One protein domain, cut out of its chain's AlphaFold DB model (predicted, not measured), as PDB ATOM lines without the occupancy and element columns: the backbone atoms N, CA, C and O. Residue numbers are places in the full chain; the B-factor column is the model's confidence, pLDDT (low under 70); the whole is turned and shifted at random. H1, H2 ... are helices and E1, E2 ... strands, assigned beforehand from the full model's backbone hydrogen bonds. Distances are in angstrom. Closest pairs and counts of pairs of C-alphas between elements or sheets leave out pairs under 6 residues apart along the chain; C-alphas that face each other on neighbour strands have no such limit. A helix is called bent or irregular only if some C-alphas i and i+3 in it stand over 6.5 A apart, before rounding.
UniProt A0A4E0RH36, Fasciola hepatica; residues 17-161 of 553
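This is residues 17 to 161 of the 553 residues of a protein of Fasciola hepatica (UniProt A0A4E0RH36). A strongly twisted sheet of five short strands makes the middle layer, with H2 along one face and H4 standing up from the other: three layers, helices on both faces of a sheet. H1 and H5 lie away from the sheet, and H3 only grazes it. The printed part has 145 residues with five named helices and five named strands, which follow each other along the chain as E1 H1 H2 E2 H3 E3 H4 E4 H5 E5; the sheet's order is E2 E1 E3 E4 E5, all parallel. The class is mixed, helices and strands, though under half of the residues are in named elements. The whole is compact, with a radius of gyration of the C-alphas of 15.3 A and spans of 44 by 36 by 33 A.

Find C-alpha 17 at (226.121, 285.576, 185.449), where E1, residues 17 to 20, begins. Look for its neighbour strands E2, residues 61 to 64, and E3, residues 94 to 98, 13.3 A long; then come E4, residues 117 to 120, and E5, residues 148 to 150, ending at C-alpha 150 (242.334, 288.478, 194.457). H2, residues 43 to 57, runs 21.1 A from C-alpha 43 at (242.991, 277.559, 197.451). H1 spans residues 26 to 37, 17.8 A, and is only just irregular: C-alphas 27 and 30 are 6.8 A apart. H3 is residues 68 to 75, H4 99 to 107 and H5 127 to 132.

Look at the neighbour strands E1 and E3, where N 18 and O 94 are within hydrogen-bond range at 3.0 A; between the neighbours E2 and E1, N 17 and O 61 are within hydrogen-bond range at 2.8 A. Between the neighbours E3 and E4, N 118 and O 95 are within hydrogen-bond range at 2.8 A, and between the neighbours E4 and E5, N 149 and O 119 are at 2.7 A. H2 is on the sheet at a height of 8.4 A, along the strands, 23 degrees to E4 on the local plane; its closest C-alphas to E2 are Tyr 56 and Val 62, 6.9 A. On the opposite face H4 stands up, rising 46 degrees; its closest C-alphas to E4 are Ile 99 and Ile 119, 6.3 A. E1, H1 H2, E2; E3, H4, E4; and E4, H5, E5 are strand-helix-strand units, parallel neighbour strands with helices between; E2, H3, E3 is a split one, with E1 between its strands. These crossovers are right-handed. In H2, H3, H4 and H5 every O i to N i+4 pair is within hydrogen-bond range; in H1, 5 of 8.

The C-alphas farthest apart, Thr 38 and Gln 86, are 46.0 A apart. The printed part has no cut. The links H3 to E3 and H5 to E5 are long. Look for pLDDT under 70 at residues 23 to 41, 69, 72 to 90 and 134 to 135.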
ATOM      1  N   LEU A  17     224.690 285.762 185.265       86.69
ATOM      2  CA  LEU A  17     226.121 285.576 185.449       86.69
ATOM      3  C   LEU A  17     226.571 284.280 184.782       86.69
ATOM      4  O   LEU A  17     226.078 283.201 185.113       86.69
ATOM      5  N   LEU A  18     227.552 284.378 183.889       88.06
ATOM      6  CA  LEU A  18     228.270 283.211 183.390       88.06
ATOM      7  C   LEU A  18     229.517 282.981 184.246       88.06
ATOM      8  O   LEU A  18     230.342 283.877 184.403       88.06
ATOM      9  N   CYS A  19     229.679 281.770 184.762       88.19
ATOM     10  CA  CYS A  19     230.897 281.318 185.417       88.19
ATOM     11  C   CYS A  19     231.603 280.301 184.517       88.19
ATOM     12  O   CYS A  19     231.053 279.243 184.208       88.19
ATOM     13  N   PHE A  20     232.825 280.633 184.103       88.88
ATOM     14  CA  PHE A  20     233.679 279.799 183.263       88.88
ATOM     15  C   PHE A  20     235.002 279.478 183.977       88.88
ATOM     16  O   PHE A  20     236.035 280.073 183.641       88.88
ATOM     17  N   PRO A  21     234.988 278.590 184.990       85.88
ATOM     18  CA  PRO A  21     236.202 278.142 185.656       85.88
ATOM     19  C   PRO A  21     236.976 277.196 184.732       85.88
ATOM     20  O   PRO A  21     236.448 276.187 184.263       85.88
ATOM     21  N   THR A  22     238.245 277.501 184.470       77.38
ATOM     22  CA  THR A  22     239.107 276.687 183.596       77.38
ATOM     23  C   THR A  22     240.341 276.163 184.300       77.38
ATOM     24  O   THR A  22     241.352 275.890 183.652       77.38
ATOM     25  N   PHE A  23     240.215 275.975 185.615       62.56
ATOM     26  CA  PHE A  23     241.324 275.755 186.534       62.56
ATOM     27  C   PHE A  23     242.280 274.633 186.154       62.56
ATOM     28  O   PHE A  23     243.385 274.706 186.643       62.56
ATOM     29  N   TYR A  24     241.951 273.711 185.237       52.34
ATOM     30  CA  TYR A  24     242.886 273.120 184.260       52.34
ATOM     31  C   TYR A  24     242.085 272.534 183.063       52.34
ATOM     32  O   TYR A  24     240.909 272.196 183.224       52.34
ATOM     33  N   PRO A  25     242.645 272.412 181.835       42.94
ATOM     34  CA  PRO A  25     241.931 271.844 180.684       42.94
ATOM     35  C   PRO A  25     241.515 270.382 180.928       42.94
ATOM     36  O   PRO A  25     242.170 269.659 181.664       42.94
ATOM     37  N   TYR A  26     240.451 269.937 180.256       40.50
ATOM     38  CA  TYR A  26     239.723 268.667 180.442       40.50
ATOM     39  C   TYR A  26     240.571 267.393 180.687       40.50
ATOM     40  O   TYR A  26     240.156 266.527 181.451       40.50
ATOM     41  N   ALA A  27     241.779 267.291 180.118       38.16
ATOM     42  CA  ALA A  27     242.714 266.180 180.362       38.16
ATOM     43  C   ALA A  27     243.220 266.091 181.823       38.16
ATOM     44  O   ALA A  27     243.690 265.045 182.260       38.16
ATOM     45  N   PHE A  28     243.086 267.174 182.592       43.94
ATOM     46  CA  PHE A  28     243.499 267.288 183.989       43.94
ATOM     47  C   PHE A  28     242.348 267.182 184.995       43.94
ATOM     48  O   PHE A  28     242.628 267.097 186.184       43.94
ATOM     49  N   LEU A  29     241.076 267.119 184.581       44.38
ATOM     50  CA  LEU A  29     239.960 266.901 185.520       44.38
ATOM     51  C   LEU A  29     240.076 265.548 186.242       44.38
ATOM     52  O   LEU A  29     239.750 265.450 187.420       44.38
ATOM     53  N   VAL A  30     240.604 264.523 185.564       42.16
ATOM     54  CA  VAL A  30     240.874 263.202 186.161       42.16
ATOM     55  C   VAL A  30     242.063 263.270 187.125       42.16
ATOM     56  O   VAL A  30     241.960 262.815 188.263       42.16
ATOM     57  N   LEU A  31     243.169 263.900 186.712       42.78
ATOM     58  CA  LEU A  31     244.349 264.093 187.561       42.78
ATOM     59  C   LEU A  31     244.052 264.982 188.772       42.78
ATOM     60  O   LEU A  31     244.589 264.725 189.841       42.78
ATOM     61  N   PHE A  32     243.176 265.980 188.643       46.94
ATOM     62  CA  PHE A  32     242.774 266.875 189.724       46.94
ATOM     63  C   PHE A  32     241.722 266.264 190.638       46.94
ATOM     64  O   PHE A  32     241.843 266.428 191.840       46.94
ATOM     65  N   ARG A  33     240.733 265.513 190.138       48.88
ATOM     66  CA  ARG A  33     239.859 264.730 191.028       48.88
ATOM     67  C   ARG A  33     240.705 263.811 191.909       48.88
ATOM     68  O   ARG A  33     240.475 263.742 193.108       48.88
ATOM     69  N   ASN A  34     241.741 263.201 191.337       48.16
ATOM     70  CA  ASN A  34     242.702 262.415 192.100       48.16
ATOM     71  C   ASN A  34     243.564 263.306 193.020       48.16
ATOM     72  O   ASN A  34     243.707 262.986 194.192       48.16
ATOM     73  N   SER A  35     244.050 264.460 192.543       49.97
ATOM     74  CA  SER A  35     244.923 265.364 193.313       49.97
ATOM     75  C   SER A  35     244.210 266.122 194.434       49.97
ATOM     76  O   SER A  35     244.817 266.400 195.456       49.97
ATOM     77  N   ALA A  36     242.928 266.448 194.295       51.16
ATOM     78  CA  ALA A  36     242.126 267.114 195.318       51.16
ATOM     79  C   ALA A  36     241.964 266.220 196.555       51.16
ATOM     80  O   ALA A  36     241.984 266.716 197.678       51.16
ATOM     81  N   HIS A  37     241.903 264.899 196.347       53.00
ATOM     82  CA  HIS A  37     241.938 263.898 197.413       53.00
ATOM     83  C   HIS A  37     243.364 263.553 197.883       53.00
ATOM     84  O   HIS A  37     243.516 262.936 198.930       53.00
ATOM     85  N   THR A  38     244.416 263.966 197.164       49.25
ATOM     86  CA  THR A  38     245.825 263.706 197.531       49.25
ATOM     87  C   THR A  38     246.644 264.979 197.783       49.25
ATOM     88  O   THR A  38     247.867 264.947 197.694       49.25
ATOM     89  N   GLY A  39     246.003 266.108 198.106       49.75
ATOM     90  CA  GLY A  39     246.694 267.319 198.568       49.75
ATOM     91  C   GLY A  39     247.139 268.337 197.503       49.75
ATOM     92  O   GLY A  39     247.969 269.187 197.812       49.75
ATOM     93  N   GLY A  40     246.575 268.348 196.295       57.91
ATOM     94  CA  GLY A  40     246.834 269.354 195.244       57.91
ATOM     95  C   GLY A  40     246.450 270.797 195.632       57.91
ATOM     96  O   GLY A  40     245.950 271.027 196.733       57.91
ATOM     97  N   PRO A  41     246.698 271.819 194.793       61.12
ATOM     98  CA  PRO A  41     246.354 273.210 195.106       61.12
ATOM     99  C   PRO A  41     244.829 273.380 195.223       61.12
ATOM    100  O   PRO A  41     244.102 273.214 194.249       61.12
ATOM    101  N   LEU A  42     244.347 273.665 196.439       74.50
ATOM    102  CA  LEU A  42     242.915 273.761 196.766       74.50
ATOM    103  C   LEU A  42     242.439 275.204 196.987       74.50
ATOM    104  O   LEU A  42     241.236 275.431 197.044       74.50
ATOM    105  N   GLY A  43     243.350 276.177 197.109       77.88
ATOM    106  CA  GLY A  43     242.991 277.559 197.451       77.88
ATOM    107  C   GLY A  43     242.059 278.189 196.418       77.88
ATOM    108  O   GLY A  43     241.015 278.729 196.767       77.88
ATOM    109  N   GLU A  44     242.384 278.048 195.136       84.19
ATOM    110  CA  GLU A  44     241.545 278.518 194.037       84.19
ATOM    111  C   GLU A  44     240.163 277.847 194.045       84.19
ATOM    112  O   GLU A  44     239.153 278.514 193.835       84.19
ATOM    113  N   LEU A  45     240.098 276.541 194.330       85.19
ATOM    114  CA  LEU A  45     238.836 275.801 194.383       85.19
ATOM    115  C   LEU A  45     237.918 276.312 195.502       85.19
ATOM    116  O   LEU A  45     236.712 276.431 195.279       85.19
ATOM    117  N   VAL A  46     238.480 276.638 196.671       88.31
ATOM    118  CA  VAL A  46     237.741 277.268 197.777       88.31
ATOM    119  C   VAL A  46     237.115 278.581 197.297       88.31
ATOM    120  O   VAL A  46     235.898 278.738 197.356       88.31
ATOM    121  N   GLN A  47     237.910 279.468 196.689       92.50
ATOM    122  CA  GLN A  47     237.409 280.747 196.178       92.50
ATOM    123  C   GLN A  47     236.303 280.591 195.114       92.50
ATOM    124  O   GLN A  47     235.330 281.347 195.136       92.50
ATOM    125  N   TRP A  48     236.404 279.619 194.199       92.12
ATOM    126  CA  TRP A  48     235.332 279.348 193.225       92.12
ATOM    127  C   TRP A  48     234.061 278.822 193.857       92.12
ATOM    128  O   TRP A  48     232.968 279.219 193.450       92.12
ATOM    129  N   THR A  49     234.202 277.915 194.818       91.00
ATOM    130  CA  THR A  49     233.061 277.306 195.501       91.00
ATOM    131  C   THR A  49     232.277 278.379 196.249       91.00
ATOM    132  O   THR A  49     231.060 278.471 196.081       91.00
ATOM    133  N   ASP A  50     232.975 279.258 196.969       94.50
ATOM    134  CA  ASP A  50     232.354 280.355 197.713       94.50
ATOM    135  C   ASP A  50     231.752 281.419 196.798       94.50
ATOM    136  O   ASP A  50     230.677 281.939 197.095       94.50
ATOM    137  N   LEU A  51     232.381 281.703 195.651       95.94
ATOM    138  CA  LEU A  51     231.802 282.589 194.644       95.94
ATOM    139  C   LEU A  51     230.477 282.021 194.134       95.94
ATOM    140  O   LEU A  51     229.459 282.700 194.198       95.94
ATOM    141  N   LEU A  52     230.463 280.772 193.663       93.56
ATOM    142  CA  LEU A  52     229.251 280.135 193.137       93.56
ATOM    143  C   LEU A  52     228.140 280.064 194.193       93.56
ATOM    144  O   LEU A  52     226.994 280.407 193.896       93.56
ATOM    145  N   ALA A  53     228.479 279.670 195.422       92.25
ATOM    146  CA  ALA A  53     227.538 279.629 196.535       92.25
ATOM    147  C   ALA A  53     227.004 281.027 196.872       92.25
ATOM    148  O   ALA A  53     225.795 281.207 197.010       92.25
ATOM    149  N   GLY A  54     227.878 282.033 196.945       94.38
ATOM    150  CA  GLY A  54     227.500 283.415 197.220       94.38
ATOM    151  C   GLY A  54     226.571 283.993 196.154       94.38
ATOM    152  O   GLY A  54     225.535 284.563 196.488       94.38
ATOM    153  N   LEU A  55     226.883 283.779 194.872       93.00
ATOM    154  CA  LEU A  55     226.034 284.199 193.751       93.00
ATOM    155  C   LEU A  55     224.640 283.564 193.811       93.00
ATOM    156  O   LEU A  55     223.638 284.243 193.577       93.00
ATOM    157  N   TYR A  56     224.581 282.273 194.140       90.62
ATOM    158  CA  TYR A  56     223.329 281.540 194.302       90.62
ATOM    159  C   TYR A  56     222.511 282.059 195.493       90.62
ATOM    160  O   TYR A  56     221.322 282.337 195.346       90.62
ATOM    161  N   ILE A  57     223.146 282.248 196.657       90.56
ATOM    162  CA  ILE A  57     222.502 282.760 197.879       90.56
ATOM    163  C   ILE A  57     221.928 284.166 197.659       90.56
ATOM    164  O   ILE A  57     220.827 284.455 198.125       90.56
ATOM    165  N   LEU A  58     222.630 285.025 196.913       87.62
ATOM    166  CA  LEU A  58     222.160 286.368 196.551       87.62
ATOM    167  C   LEU A  58     221.019 286.361 195.512       87.62
ATOM    168  O   LEU A  58     220.436 287.406 195.229       87.62
ATOM    169  N   GLY A  59     220.649 285.196 194.968       87.31
ATOM    170  CA  GLY A  59     219.496 285.035 194.080       87.31
ATOM    171  C   GLY A  59     219.747 285.425 192.620       87.31
ATOM    172  O   GLY A  59     218.789 285.714 191.895       87.31
ATOM    173  N   HIS A  60     221.008 285.449 192.180       86.25
ATOM    174  CA  HIS A  60     221.367 285.687 190.781       86.25
ATOM    175  C   HIS A  60     221.069 284.471 189.894       86.25
ATOM    176  O   HIS A  60     221.019 283.331 190.359       86.25
ATOM    177  N   ASN A  61     220.900 284.704 188.591       87.75
ATOM    178  CA  ASN A  61     220.823 283.616 187.621       87.75
ATOM    179  C   ASN A  61     222.249 283.204 187.238       87.75
ATOM    180  O   ASN A  61     222.947 283.972 186.579       87.75
ATOM    181  N   VAL A  62     222.693 282.024 187.671       90.25
ATOM    182  CA  VAL A  62     224.069 281.555 187.468       90.25
ATOM    183  C   VAL A  62     224.090 280.428 186.442       90.25
ATOM    184  O   VAL A  62     223.548 279.349 186.671       90.25
ATOM    185  N   SER A  63     224.778 280.657 185.328       88.06
ATOM    186  CA  SER A  63     225.118 279.621 184.356       88.06
ATOM    187  C   SER A  63     226.571 279.206 184.553       88.06
ATOM    188  O   SER A  63     227.461 280.053 184.579       88.06
ATOM    189  N   ILE A  64     226.832 277.906 184.662       87.38
ATOM    190  CA  ILE A  64     228.186 277.368 184.826       87.38
ATOM    191  C   ILE A  64     228.560 276.607 183.561       87.38
ATOM    192  O   ILE A  64     227.808 275.752 183.096       87.38
ATOM    193  N   SER A  65     229.742 276.887 183.023       83.56
ATOM    194  CA  SER A  65     230.325 276.078 181.960       83.56
ATOM    195  C   SER A  65     231.798 275.823 182.232       83.56
ATOM    196  O   SER A  65     232.538 276.722 182.597       83.56
ATOM    197  N   ILE A  66     232.239 274.590 182.017       78.81
ATOM    198  CA  ILE A  66     233.656 274.191 182.066       78.81
ATOM    199  C   ILE A  66     234.195 273.852 180.667       78.81
ATOM    200  O   ILE A  66     235.387 273.602 180.469       78.81
ATOM    201  N   GLU A  67     233.309 273.854 179.667       75.75
ATOM    202  CA  GLU A  67     233.585 273.443 178.297       75.75
ATOM    203  C   GLU A  67     233.228 274.568 177.324       75.75
ATOM    204  O   GLU A  67     232.065 274.964 177.232       75.75
ATOM    205  N   PRO A  68     234.191 275.053 176.525       70.62
ATOM    206  CA  PRO A  68     233.893 276.057 175.515       70.62
ATOM    207  C   PRO A  68     232.862 275.604 174.476       70.62
ATOM    208  O   PRO A  68     232.090 276.426 174.003       70.62
ATOM    209  N   LEU A  69     232.826 274.314 174.123       68.00
ATOM    210  CA  LEU A  69     231.849 273.777 173.164       68.00
ATOM    211  C   LEU A  69     230.416 273.908 173.689       68.00
ATOM    212  O   LEU A  69     229.544 274.391 172.974       68.00
ATOM    213  N   LYS A  70     230.206 273.644 174.980       71.19
ATOM    214  CA  LYS A  70     228.915 273.878 175.638       71.19
ATOM    215  C   LYS A  70     228.548 275.359 175.725       71.19
ATOM    216  O   LYS A  70     227.368 275.679 175.767       71.19
ATOM    217  N   LEU A  71     229.523 276.281 175.714       70.56
ATOM    218  CA  LEU A  71     229.218 277.712 175.575       70.56
ATOM    219  C   LEU A  71     228.642 278.035 174.193       70.56
ATOM    220  O   LEU A  71     227.695 278.813 174.112       70.56
ATOM    221  N   PHE A  72     229.190 277.441 173.126       66.44
ATOM    222  CA  PHE A  72     228.662 277.603 171.768       66.44
ATOM    223  C   PHE A  72     227.218 277.106 171.666       66.44
ATOM    224  O   PHE A  72     226.372 277.831 171.153       66.44
ATOM    225  N   GLU A  73     226.932 275.928 172.218       65.88
ATOM    226  CA  GLU A  73     225.599 275.315 172.189       65.88
ATOM    227  C   GLU A  73     224.580 276.054 173.067       65.88
ATOM    228  O   GLU A  73     223.452 276.284 172.646       65.88
ATOM    229  N   HIS A  74     224.963 276.443 174.287       69.00
ATOM    230  CA  HIS A  74     224.019 277.005 175.257       69.00
ATOM    231  C   HIS A  74     223.694 278.482 175.004       69.00
ATOM    232  O   HIS A  74     222.576 278.920 175.254       69.00
ATOM    233  N   PHE A  75     224.662 279.257 174.508       69.25
ATOM    234  CA  PHE A  75     224.506 280.702 174.306       69.25
ATOM    235  C   PHE A  75     224.461 281.113 172.828       69.25
ATOM    236  O   PHE A  75     224.448 282.309 172.538       69.25
ATOM    237  N   ASN A  76     224.457 280.153 171.892       66.50
ATOM    238  CA  ASN A  76     224.556 280.407 170.450       66.50
ATOM    239  C   ASN A  76     225.700 281.376 170.105       66.50
ATOM    240  O   ASN A  76     225.563 282.284 169.273       66.50
ATOM    241  N   PHE A  77     226.853 281.213 170.765       69.31
ATOM    242  CA  PHE A  77     228.037 281.963 170.368       69.31
ATOM    243  C   PHE A  77     228.361 281.609 168.915       69.31
ATOM    244  O   PHE A  77     228.328 280.454 168.511       69.31
ATOM    245  N   THR A  78     228.669 282.609 168.102       62.66
ATOM    246  CA  THR A  78     229.221 282.380 166.766       62.66
ATOM    247  C   THR A  78     230.628 282.960 166.759       62.66
ATOM    248  O   THR A  78     230.811 284.097 167.207       62.66
ATOM    249  N   PRO A  79     231.654 282.202 166.322       66.06
ATOM    250  CA  PRO A  79     232.996 282.746 166.187       66.06
ATOM    251  C   PRO A  79     232.947 284.010 165.330       66.06
ATOM    252  O   PRO A  79     232.559 283.972 164.163       66.06
ATOM    253  N   SER A  80     233.311 285.145 165.919       62.62
ATOM    254  CA  SER A  80     233.172 286.443 165.268       62.62
ATOM    255  C   SER A  80     234.535 287.057 164.997       62.62
ATOM    256  O   SER A  80     235.409 287.115 165.869       62.62
ATOM    257  N   LYS A  81     234.704 287.558 163.770       63.34
ATOM    258  CA  LYS A  81     235.827 288.430 163.403       63.34
ATOM    259  C   LYS A  81     235.570 289.892 163.782       63.34
ATOM    260  O   LYS A  81     236.493 290.696 163.680       63.34
ATOM    261  N   LYS A  82     234.347 290.246 164.204       61.66
ATOM    262  CA  LYS A  82     234.017 291.618 164.605       61.66
ATOM    263  C   LYS A  82     234.788 292.006 165.879       61.66
ATOM    264  O   LYS A  82     235.013 291.149 166.741       61.66
ATOM    265  N   PRO A  83     235.177 293.284 166.022       60.62
ATOM    266  CA  PRO A  83     235.709 293.821 167.269       60.62
ATOM    267  C   PRO A  83     234.765 293.584 168.459       60.62
ATOM    268  O   PRO A  83     233.547 293.584 168.306       60.62
ATOM    269  N   GLU A  84     235.328 293.452 169.663       63.50
ATOM    270  CA  GLU A  84     234.594 293.188 170.921       63.50
ATOM    271  C   GLU A  84     233.551 294.270 171.274       63.50
ATOM    272  O   GLU A  84     232.634 294.012 172.046       63.50
ATOM    273  N   CYS A  85     233.669 295.483 170.724       57.53
ATOM    274  CA  CYS A  85     232.691 296.561 170.901       57.53
ATOM    275  C   CYS A  85     231.467 296.455 169.971       57.53
ATOM    276  O   CYS A  85     230.494 297.168 170.191       57.53
ATOM    277  N   GLN A  86     231.513 295.580 168.961       53.09
ATOM    278  CA  GLN A  86     230.461 295.384 167.955       53.09
ATOM    279  C   GLN A  86     229.722 294.048 168.124       53.09
ATOM    280  O   GLN A  86     228.976 293.630 167.236       53.09
ATOM    281  N   THR A  87     229.958 293.331 169.228       59.56
ATOM    282  CA  THR A  87     229.227 292.103 169.539       59.56
ATOM    283  C   THR A  87     227.957 292.426 170.324       59.56
ATOM    284  O   THR A  87     228.006 292.878 171.464       59.56
ATOM    285  N   GLU A  88     226.802 292.179 169.705       52.25
ATOM    286  CA  GLU A  88     225.462 292.426 170.272       52.25
ATOM    287  C   GLU A  88     224.962 291.296 171.190       52.25
ATOM    288  O   GLU A  88     223.798 291.256 171.580       52.25
ATOM    289  N   GLN A  89     225.826 290.347 171.552       56.09
ATOM    290  CA  GLN A  89     225.424 289.173 172.321       56.09
ATOM    291  C   GLN A  89     225.306 289.515 173.816       56.09
ATOM    292  O   GLN A  89     226.196 289.259 174.628       56.09
ATOM    293  N   ASN A  90     224.170 290.114 174.184       61.88
ATOM    294  CA  ASN A  90     223.722 290.335 175.562       61.88
ATOM    295  C   ASN A  90     223.074 289.071 176.150       61.88
ATOM    296  O   ASN A  90     221.954 289.111 176.641       61.88
ATOM    297  N   VAL A  91     223.775 287.938 176.077       75.56
ATOM    298  CA  VAL A  91     223.250 286.651 176.577       75.56
ATOM    299  C   VAL A  91     223.501 286.449 178.073       75.56
ATOM    300  O   VAL A  91     222.961 285.526 178.657       75.56
ATOM    301  N   PHE A  92     224.336 287.295 178.672       82.50
ATOM    302  CA  PHE A  92     224.564 287.435 180.109       82.50
ATOM    303  C   PHE A  92     225.124 288.836 180.387       82.50
ATOM    304  O   PHE A  92     225.645 289.513 179.483       82.50
ATOM    305  N   ASP A  93     225.058 289.264 181.641       84.56
ATOM    306  CA  ASP A  93     225.488 290.589 182.080       84.56
ATOM    307  C   ASP A  93     226.979 290.618 182.427       84.56
ATOM    308  O   ASP A  93     227.703 291.496 181.952       84.56
ATOM    309  N   LEU A  94     227.460 289.628 183.192       90.25
ATOM    310  CA  LEU A  94     228.862 289.505 183.616       90.25
ATOM    311  C   LEU A  94     229.401 288.086 183.387       90.25
ATOM    312  O   LEU A  94     228.655 287.107 183.409       90.25
ATOM    313  N   LEU A  95     230.721 287.988 183.207       92.69
ATOM    314  CA  LEU A  95     231.458 286.730 183.096       92.69
ATOM    315  C   LEU A  95     232.540 286.656 184.175       92.69
ATOM    316  O   LEU A  95     233.514 287.408 184.116       92.69
ATOM    317  N   PHE A  96     232.414 285.700 185.093       95.75
ATOM    318  CA  PHE A  96     233.500 285.281 185.975       95.75
ATOM    319  C   PHE A  96     234.324 284.186 185.301       95.75
ATOM    320  O   PHE A  96     233.797 283.156 184.885       95.75
ATOM    321  N   THR A  97     235.630 284.390 185.188       94.88
ATOM    322  CA  THR A  97     236.570 283.389 184.667       94.88
ATOM    323  C   THR A  97     237.943 283.598 185.300       94.88
ATOM    324  O   THR A  97     238.116 284.488 186.122       94.88
ATOM    325  N   ASP A  98     238.922 282.781 184.944       93.25
ATOM    326  CA  ASP A  98     240.321 282.962 185.329       93.25
ATOM    327  C   ASP A  98     241.162 283.432 184.124       93.25
ATOM    328  O   ASP A  98     240.654 283.592 183.007       93.25
ATOM    329  N   ILE A  99     242.459 283.680 184.325       92.81
ATOM    330  CA  ILE A  99     243.352 284.141 183.247       92.81
ATOM    331  C   ILE A  99     243.445 283.113 182.102       92.81
ATOM    332  O   ILE A  99     243.486 283.487 180.920       92.81
ATOM    333  N   VAL A 100     243.456 281.816 182.425       89.94
ATOM    334  CA  VAL A 100     243.490 280.729 181.437       89.94
ATOM    335  C   VAL A 100     242.203 280.741 180.611       89.94
ATOM    336  O   VAL A 100     242.260 280.643 179.381       89.94
ATOM    337  N   GLY A 101     241.061 280.944 181.259       89.50
ATOM    338  CA  GLY A 101     239.735 280.950 180.664       89.50
ATOM    339  C   GLY A 101     239.533 282.150 179.761       89.50
ATOM    340  O   GLY A 101     239.163 281.974 178.599       89.50
ATOM    341  N   TYR A 102     239.919 283.346 180.216       91.50
ATOM    342  CA  TYR A 102     239.955 284.557 179.392       91.50
ATOM    343  C   TYR A 102     240.733 284.331 178.087       91.50
ATOM    344  O   TYR A 102     240.238 284.589 176.983       91.50
ATOM    345  N   ARG A 103     241.952 283.781 178.188       89.56
ATOM    346  CA  ARG A 103     242.798 283.499 177.017       89.56
ATOM    347  C   ARG A 103     242.195 282.415 176.129       89.56
ATOM    348  O   ARG A 103     242.247 282.541 174.905       89.56
ATOM    349  N   ARG A 104     241.617 281.364 176.715       87.25
ATOM    350  CA  ARG A 104     240.983 280.259 175.984       87.25
ATOM    351  C   ARG A 104     239.786 280.741 175.167       87.25
ATOM    352  O   ARG A 104     239.730 280.435 173.979       87.25
ATOM    353  N   LEU A 105     238.891 281.531 175.760       85.75
ATOM    354  CA  LEU A 105     237.736 282.116 175.067       85.75
ATOM    355  C   LEU A 105     238.184 282.968 173.873       85.75
ATOM    356  O   LEU A 105     237.705 282.779 172.754       85.75
ATOM    357  N   LYS A 106     239.189 283.826 174.082       85.31
ATOM    358  CA  LYS A 106     239.748 284.680 173.028       85.31
ATOM    359  C   LYS A 106     240.378 283.880 171.883       85.31
ATOM    360  O   LYS A 106     240.161 284.220 170.722       85.31
ATOM    361  N   ARG A 107     241.131 282.811 172.187       86.12
ATOM    362  CA  ARG A 107     241.729 281.910 171.175       86.12
ATOM    363  C   ARG A 107     240.674 281.175 170.349       86.12
ATOM    364  O   ARG A 107     240.889 280.962 169.164       86.12
ATOM    365  N   LEU A 108     239.543 280.822 170.957       82.75
ATOM    366  CA  LEU A 108     238.417 280.164 170.285       82.75
ATOM    367  C   LEU A 108     237.524 281.134 169.496       82.75
ATOM    368  O   LEU A 108     236.524 280.716 168.918       82.75
ATOM    369  N   GLY A 109     237.859 282.427 169.466       79.44
ATOM    370  CA  GLY A 109     237.081 283.434 168.748       79.44
ATOM    371  C   GLY A 109     235.774 283.832 169.441       79.44
ATOM    372  O   GLY A 109     234.940 284.480 168.808       79.44
ATOM    373  N   ILE A 110     235.597 283.493 170.725       80.62
ATOM    374  CA  ILE A 110     234.469 283.958 171.538       80.62
ATOM    375  C   ILE A 110     234.765 285.399 171.969       80.62
ATOM    376  O   ILE A 110     235.703 285.669 172.723       80.62
ATOM    377  N   ARG A 111     233.987 286.349 171.438       77.94
ATOM    378  CA  ARG A 111     234.199 287.794 171.604       77.94
ATOM    379  C   ARG A 111     233.180 288.391 172.568       77.94
ATOM    380  O   ARG A 111     232.077 288.763 172.179       77.94
ATOM    381  N   ILE A 112     233.583 288.513 173.826       81.62
ATOM    382  CA  ILE A 112     232.784 289.130 174.891       81.62
ATOM    383  C   ILE A 112     233.328 290.543 175.145       81.62
ATOM    384  O   ILE A 112     234.552 290.703 175.202       81.62
ATOM    385  N   PRO A 113     232.468 291.566 175.317       84.94
ATOM    386  CA  PRO A 113     232.918 292.908 175.666       84.94
ATOM    387  C   PRO A 113     233.817 292.903 176.909       84.94
ATOM    388  O   PRO A 113     233.429 292.375 177.953       84.94
ATOM    389  N   LYS A 114     235.001 293.532 176.823       87.00
ATOM    390  CA  LYS A 114     236.005 293.533 177.907       87.00
ATOM    391  C   LYS A 114     235.440 293.920 179.271       87.00
ATOM    392  O   LYS A 114     235.815 293.317 180.267       87.00
ATOM    393  N   CYS A 115     234.513 294.872 179.318       85.44
ATOM    394  CA  CYS A 115     233.923 295.379 180.555       85.44
ATOM    395  C   CYS A 115     233.109 294.341 181.362       85.44
ATOM    396  O   CYS A 115     232.874 294.530 182.558       85.44
ATOM    397  N   LYS A 116     232.687 293.234 180.730       88.88
ATOM    398  CA  LYS A 116     231.900 292.173 181.379       88.88
ATOM    399  C   LYS A 116     232.752 291.182 182.176       88.88
ATOM    400  O   LYS A 116     232.214 290.482 183.027       88.88
ATOM    401  N   TYR A 117     234.059 291.112 181.922       93.62
ATOM    402  CA  TYR A 117     234.930 290.146 182.593       93.62
ATOM    403  C   TYR A 117     235.157 290.491 184.067       93.62
ATOM    404  O   TYR A 117     235.305 291.661 184.428       93.62
ATOM    405  N   ARG A 118     235.232 289.451 184.893       96.75
ATOM    406  CA  ARG A 118     235.742 289.418 186.265       96.75
ATOM    407  C   ARG A 118     236.720 288.244 186.331       96.75
ATOM    408  O   ARG A 118     236.329 287.107 186.077       96.75
ATOM    409  N   ILE A 119     237.998 288.532 186.541       97.50
ATOM    410  CA  ILE A 119     239.108 287.588 186.403       97.50
ATOM    411  C   ILE A 119     239.585 287.178 187.789       97.50
ATOM    412  O   ILE A 119     240.193 287.991 188.472       97.50
ATOM    413  N   LEU A 120     239.342 285.937 188.202       97.38
ATOM    414  CA  LEU A 120     239.915 285.403 189.436       97.38
ATOM    415  C   LEU A 120     241.422 285.211 189.233       97.38
ATOM    416  O   LEU A 120     241.857 284.477 188.343       97.38
ATOM    417  N   ASP A 121     242.199 285.926 190.041       96.69
ATOM    418  CA  ASP A 121     243.654 286.026 189.983       96.69
ATOM    419  C   ASP A 121     244.201 286.149 191.411       96.69
ATOM    420  O   ASP A 121     244.311 287.245 191.964       96.69
ATOM    421  N   SER A 122     244.524 285.002 192.018       95.38
ATOM    422  CA  SER A 122     244.838 284.879 193.446       95.38
ATOM    423  C   SER A 122     245.867 285.900 193.939       95.38
ATOM    424  O   SER A 122     245.640 286.514 194.977       95.38
ATOM    425  N   PHE A 123     246.959 286.096 193.187       96.00
ATOM    426  CA  PHE A 123     248.099 286.948 193.568       96.00
ATOM    427  C   PHE A 123     248.002 288.387 193.042       96.00
ATOM    428  O   PHE A 123     248.782 289.242 193.472       96.00
ATOM    429  N   GLY A 124     247.032 288.657 192.169       95.81
ATOM    430  CA  GLY A 124     246.783 289.960 191.575       95.81
ATOM    431  C   GLY A 124     247.715 290.326 190.421       95.81
ATOM    432  O   GLY A 124     248.772 289.728 190.192       95.81
ATOM    433  N   THR A 125     247.309 291.381 189.721       95.25
ATOM    434  CA  THR A 125     247.957 291.905 188.521       95.25
ATOM    435  C   THR A 125     248.160 293.411 188.679       95.25
ATOM    436  O   THR A 125     247.193 294.147 188.880       95.25
ATOM    437  N   GLU A 126     249.400 293.884 188.548       91.81
ATOM    438  CA  GLU A 126     249.732 295.321 188.569       91.81
ATOM    439  C   GLU A 126     249.660 295.947 187.168       91.81
ATOM    440  O   GLU A 126     249.816 295.263 186.146       91.81
ATOM    441  N   ALA A 127     249.480 297.275 187.116       88.44
ATOM    442  CA  ALA A 127     249.322 298.053 185.883       88.44
ATOM    443  C   ALA A 127     250.413 297.752 184.845       88.44
ATOM    444  O   ALA A 127     250.115 297.454 183.683       88.44
ATOM    445  N   LEU A 128     251.676 297.748 185.286       86.88
ATOM    446  CA  LEU A 128     252.848 297.494 184.446       86.88
ATOM    447  C   LEU A 128     252.719 296.194 183.632       86.88
ATOM    448  O   LEU A 128     252.983 296.179 182.426       86.88
ATOM    449  N   PHE A 129     252.278 295.110 184.272       91.19
ATOM    450  CA  PHE A 129     252.211 293.780 183.657       91.19
ATOM    451  C   PHE A 129     250.916 293.556 182.885       91.19
ATOM    452  O   PHE A 129     250.923 292.869 181.864       91.19
ATOM    453  N   ASN A 130     249.814 294.175 183.308       91.38
ATOM    454  CA  ASN A 130     248.557 294.149 182.564       91.38
ATOM    455  C   ASN A 130     248.706 294.733 181.144       91.38
ATOM    456  O   ASN A 130     248.058 294.260 180.207       91.38
ATOM    457  N   ARG A 131     249.574 295.741 180.976       82.56
ATOM    458  CA  ARG A 131     249.775 296.451 179.704       82.56
ATOM    459  C   ARG A 131     250.842 295.832 178.807       82.56
ATOM    460  O   ARG A 131     250.565 295.493 177.653       82.56
ATOM    461  N   ASN A 132     252.062 295.724 179.330       72.62
ATOM    462  CA  ASN A 132     253.264 295.574 178.505       72.62
ATOM    463  C   ASN A 132     253.670 294.118 178.273       72.62
ATOM    464  O   ASN A 132     254.520 293.839 177.431       72.62
ATOM    465  N   ASP A 133     253.027 293.176 178.961       74.94
ATOM    466  CA  ASP A 133     253.482 291.792 179.007       74.94
ATOM    467  C   ASP A 133     252.660 290.859 178.102       74.94
ATOM    468  O   ASP A 133     252.083 289.858 178.531       74.94
ATOM    469  N   LYS A 134     252.560 291.215 176.812       66.31
ATOM    470  CA  LYS A 134     251.741 290.482 175.819       66.31
ATOM    471  C   LYS A 134     252.186 289.027 175.616       66.31
ATOM    472  O   LYS A 134     251.371 288.208 175.191       66.31
ATOM    473  N   ASN A 135     253.446 288.718 175.926       69.44
ATOM    474  CA  ASN A 135     254.034 287.387 175.779       69.44
ATOM    475  C   ASN A 135     254.079 286.592 177.094       69.44
ATOM    476  O   ASN A 135     254.363 285.396 177.049       69.44
ATOM    477  N   SER A 136     253.775 287.202 178.245       81.69
ATOM    478  CA  SER A 136     253.664 286.464 179.509       81.69
ATOM    479  C   SER A 136     252.501 285.491 179.485       81.69
ATOM    480  O   SER A 136     251.514 285.669 178.768       81.69
ATOM    481  N   THR A 137     252.605 284.446 180.299       85.38
ATOM    482  CA  THR A 137     251.520 283.503 180.573       85.38
ATOM    483  C   THR A 137     250.342 284.187 181.270       85.38
ATOM    484  O   THR A 137     249.194 283.849 180.974       85.38
ATOM    485  N   TRP A 138     250.617 285.179 182.123       90.75
ATOM    486  CA  TRP A 138     249.652 285.744 183.070       90.75
ATOM    487  C   TRP A 138     249.316 287.224 182.822       90.75
ATOM    488  O   TRP A 138     248.189 287.635 183.073       90.75
ATOM    489  N   GLY A 139     250.253 288.019 182.289       91.94
ATOM    490  CA  GLY A 139     250.064 289.453 182.019       91.94
ATOM    491  C   GLY A 139     249.431 289.779 180.657       91.94
ATOM    492  O   GLY A 139     248.947 288.901 179.939       91.94
ATOM    493  N   GLY A 140     249.423 291.061 180.281       91.44
ATOM    494  CA  GLY A 140     249.073 291.520 178.929       91.44
ATOM    495  C   GLY A 140     247.584 291.473 178.563       91.44
ATOM    496  O   GLY A 140     247.248 291.493 177.374       91.44
ATOM    497  N   LEU A 141     246.683 291.383 179.549       91.75
ATOM    498  CA  LEU A 141     245.237 291.263 179.322       91.75
ATOM    499  C   LEU A 141     244.584 292.592 178.904       91.75
ATOM    500  O   LEU A 141     243.588 292.571 178.176       91.75
ATOM    501  N   GLN A 142     245.169 293.735 179.284       89.88
ATOM    502  CA  GLN A 142     244.660 295.081 178.985       89.88
ATOM    503  C   GLN A 142     243.184 295.242 179.391       89.88
ATOM    504  O   GLN A 142     242.340 295.651 178.580       89.88
ATOM    505  N   LEU A 143     242.881 294.835 180.625       89.81
ATOM    506  CA  LEU A 143     241.594 295.036 181.300       89.81
ATOM    507  C   LEU A 143     241.701 296.191 182.303       89.81
ATOM    508  O   LEU A 143     242.808 296.605 182.643       89.81
ATOM    509  N   ASN A 144     240.576 296.703 182.801       90.06
ATOM    510  CA  ASN A 144     240.615 297.576 183.974       90.06
ATOM    511  C   ASN A 144     241.141 296.760 185.175       90.06
ATOM    512  O   ASN A 144     240.739 295.611 185.359       90.06
ATOM    513  N   LEU A 145     242.053 297.319 185.977       91.81
ATOM    514  CA  LEU A 145     242.718 296.584 187.061       91.81
ATOM    515  C   LEU A 145     241.752 296.096 188.152       91.81
ATOM    516  O   LEU A 145     241.979 295.034 188.732       91.81
ATOM    517  N   LYS A 146     240.615 296.773 188.347       92.88
ATOM    518  CA  LYS A 146     239.551 296.311 189.247       92.88
ATOM    519  C   LYS A 146     238.771 295.110 188.709       92.88
ATOM    520  O   LYS A 146     237.985 294.520 189.442       92.88
ATOM    521  N   GLN A 147     239.002 294.688 187.466       95.38
ATOM    522  CA  GLN A 147     238.448 293.437 186.944       95.38
ATOM    523  C   GLN A 147     239.211 292.198 187.423       95.38
ATOM    524  O   GLN A 147     238.690 291.104 187.235       95.38
ATOM    525  N   PHE A 148     240.393 292.333 188.032       97.44
ATOM    526  CA  PHE A 148     241.135 291.217 188.635       97.44
ATOM    527  C   PHE A 148     240.721 291.037 190.098       97.44
ATOM    528  O   PHE A 148     240.606 292.018 190.829       97.44
ATOM    529  N   TYR A 149     240.426 289.802 190.497       98.06
ATOM    530  CA  TYR A 149     239.768 289.430 191.748       98.06
ATOM    531  C   TYR A 149     240.722 288.558 192.571       98.06
ATOM    532  O   TYR A 149     241.006 287.427 192.180       98.06
ATOM    533  N   THR A 150     241.237 289.088 193.682       97.94
ATOM    534  CA  THR A 150     242.334 288.478 194.457       97.94
ATOM    535  C   THR A 150     241.862 287.613 195.624       97.94
ATOM    536  O   THR A 150     240.727 287.729 196.101       97.94
ATOM    537  N   MET A 151     242.757 286.744 196.109       96.19
ATOM    538  CA  MET A 151     242.527 285.862 197.266       96.19
ATOM    539  C   MET A 151     242.633 286.602 198.608       96.19
ATOM    540  O   MET A 151     241.908 286.300 199.553       96.19
ATOM    541  N   PHE A 152     243.522 287.592 198.686       96.44
ATOM    542  CA  PHE A 152     243.735 288.454 199.849       96.44
ATOM    543  C   PHE A 152     243.765 289.925 199.404       96.44
ATOM    544  O   PHE A 152     244.037 290.201 198.227       96.44
ATOM    545  N   PRO A 153     243.500 290.895 200.297       94.25
ATOM    546  CA  PRO A 153     243.466 292.320 199.958       94.25
ATOM    547  C   PRO A 153     244.878 292.936 199.834       94.25
ATOM    548  O   PRO A 153     245.172 293.973 200.415       94.25
ATOM    549  N   HIS A 154     245.778 292.298 199.077       93.12
ATOM    550  CA  HIS A 154     247.194 292.685 198.954       93.12
ATOM    551  C   HIS A 154     247.526 293.529 197.713       93.12
ATOM    552  O   HIS A 154     248.653 294.007 197.586       93.12
ATOM    553  N   SER A 155     246.580 293.684 196.781       93.75
ATOM    554  CA  SER A 155     246.780 294.417 195.524       93.75
ATOM    555  C   SER A 155     245.722 295.520 195.398       93.75
ATOM    556  O   SER A 155     244.601 295.231 194.979       93.75
ATOM    557  N   PRO A 156     246.034 296.776 195.770       91.19
ATOM    558  CA  PRO A 156     245.040 297.847 195.903       91.19
ATOM    559  C   PRO A 156     244.383 298.245 194.574       91.19
ATOM    560  O   PRO A 156     243.237 298.692 194.570       91.19
ATOM    561  N   ASP A 157     245.055 298.033 193.442       92.50
ATOM    562  CA  ASP A 157     244.485 298.247 192.106       92.50
ATOM    563  C   ASP A 157     243.518 297.145 191.662       92.50
ATOM    564  O   ASP A 157     242.797 297.320 190.681       92.50
ATOM    565  N   ASN A 158     243.453 296.027 192.388       95.94
ATOM    566  CA  ASN A 158     242.558 294.911 192.106       95.94
ATOM    567  C   ASN A 158     241.344 294.908 193.050       95.94
ATOM    568  O   ASN A 158     241.265 295.669 194.021       95.94
ATOM    569  N   THR A 159     240.349 294.081 192.739       96.56
ATOM    570  CA  THR A 159     239.197 293.838 193.613       96.56
ATOM    571  C   THR A 159     239.530 292.689 194.554       96.56
ATOM    572  O   THR A 159     239.923 291.613 194.117       96.56
ATOM    573  N   PHE A 160     239.355 292.885 195.856       97.25
ATOM    574  CA  PHE A 160     239.453 291.780 196.802       97.25
ATOM    575  C   PHE A 160     238.173 290.941 196.725       97.25
ATOM    576  O   PHE A 160     237.094 291.434 197.045       97.25
ATOM    577  N   LEU A 161     238.281 289.682 196.294       97.75
ATOM    578  CA  LEU A 161     237.158 288.741 196.335       97.75
ATOM    579  C   LEU A 161     237.179 287.930 197.623       97.75
ATOM    580  O   LEU A 161     236.148 287.809 198.281       97.75
TER     581      LEU A 161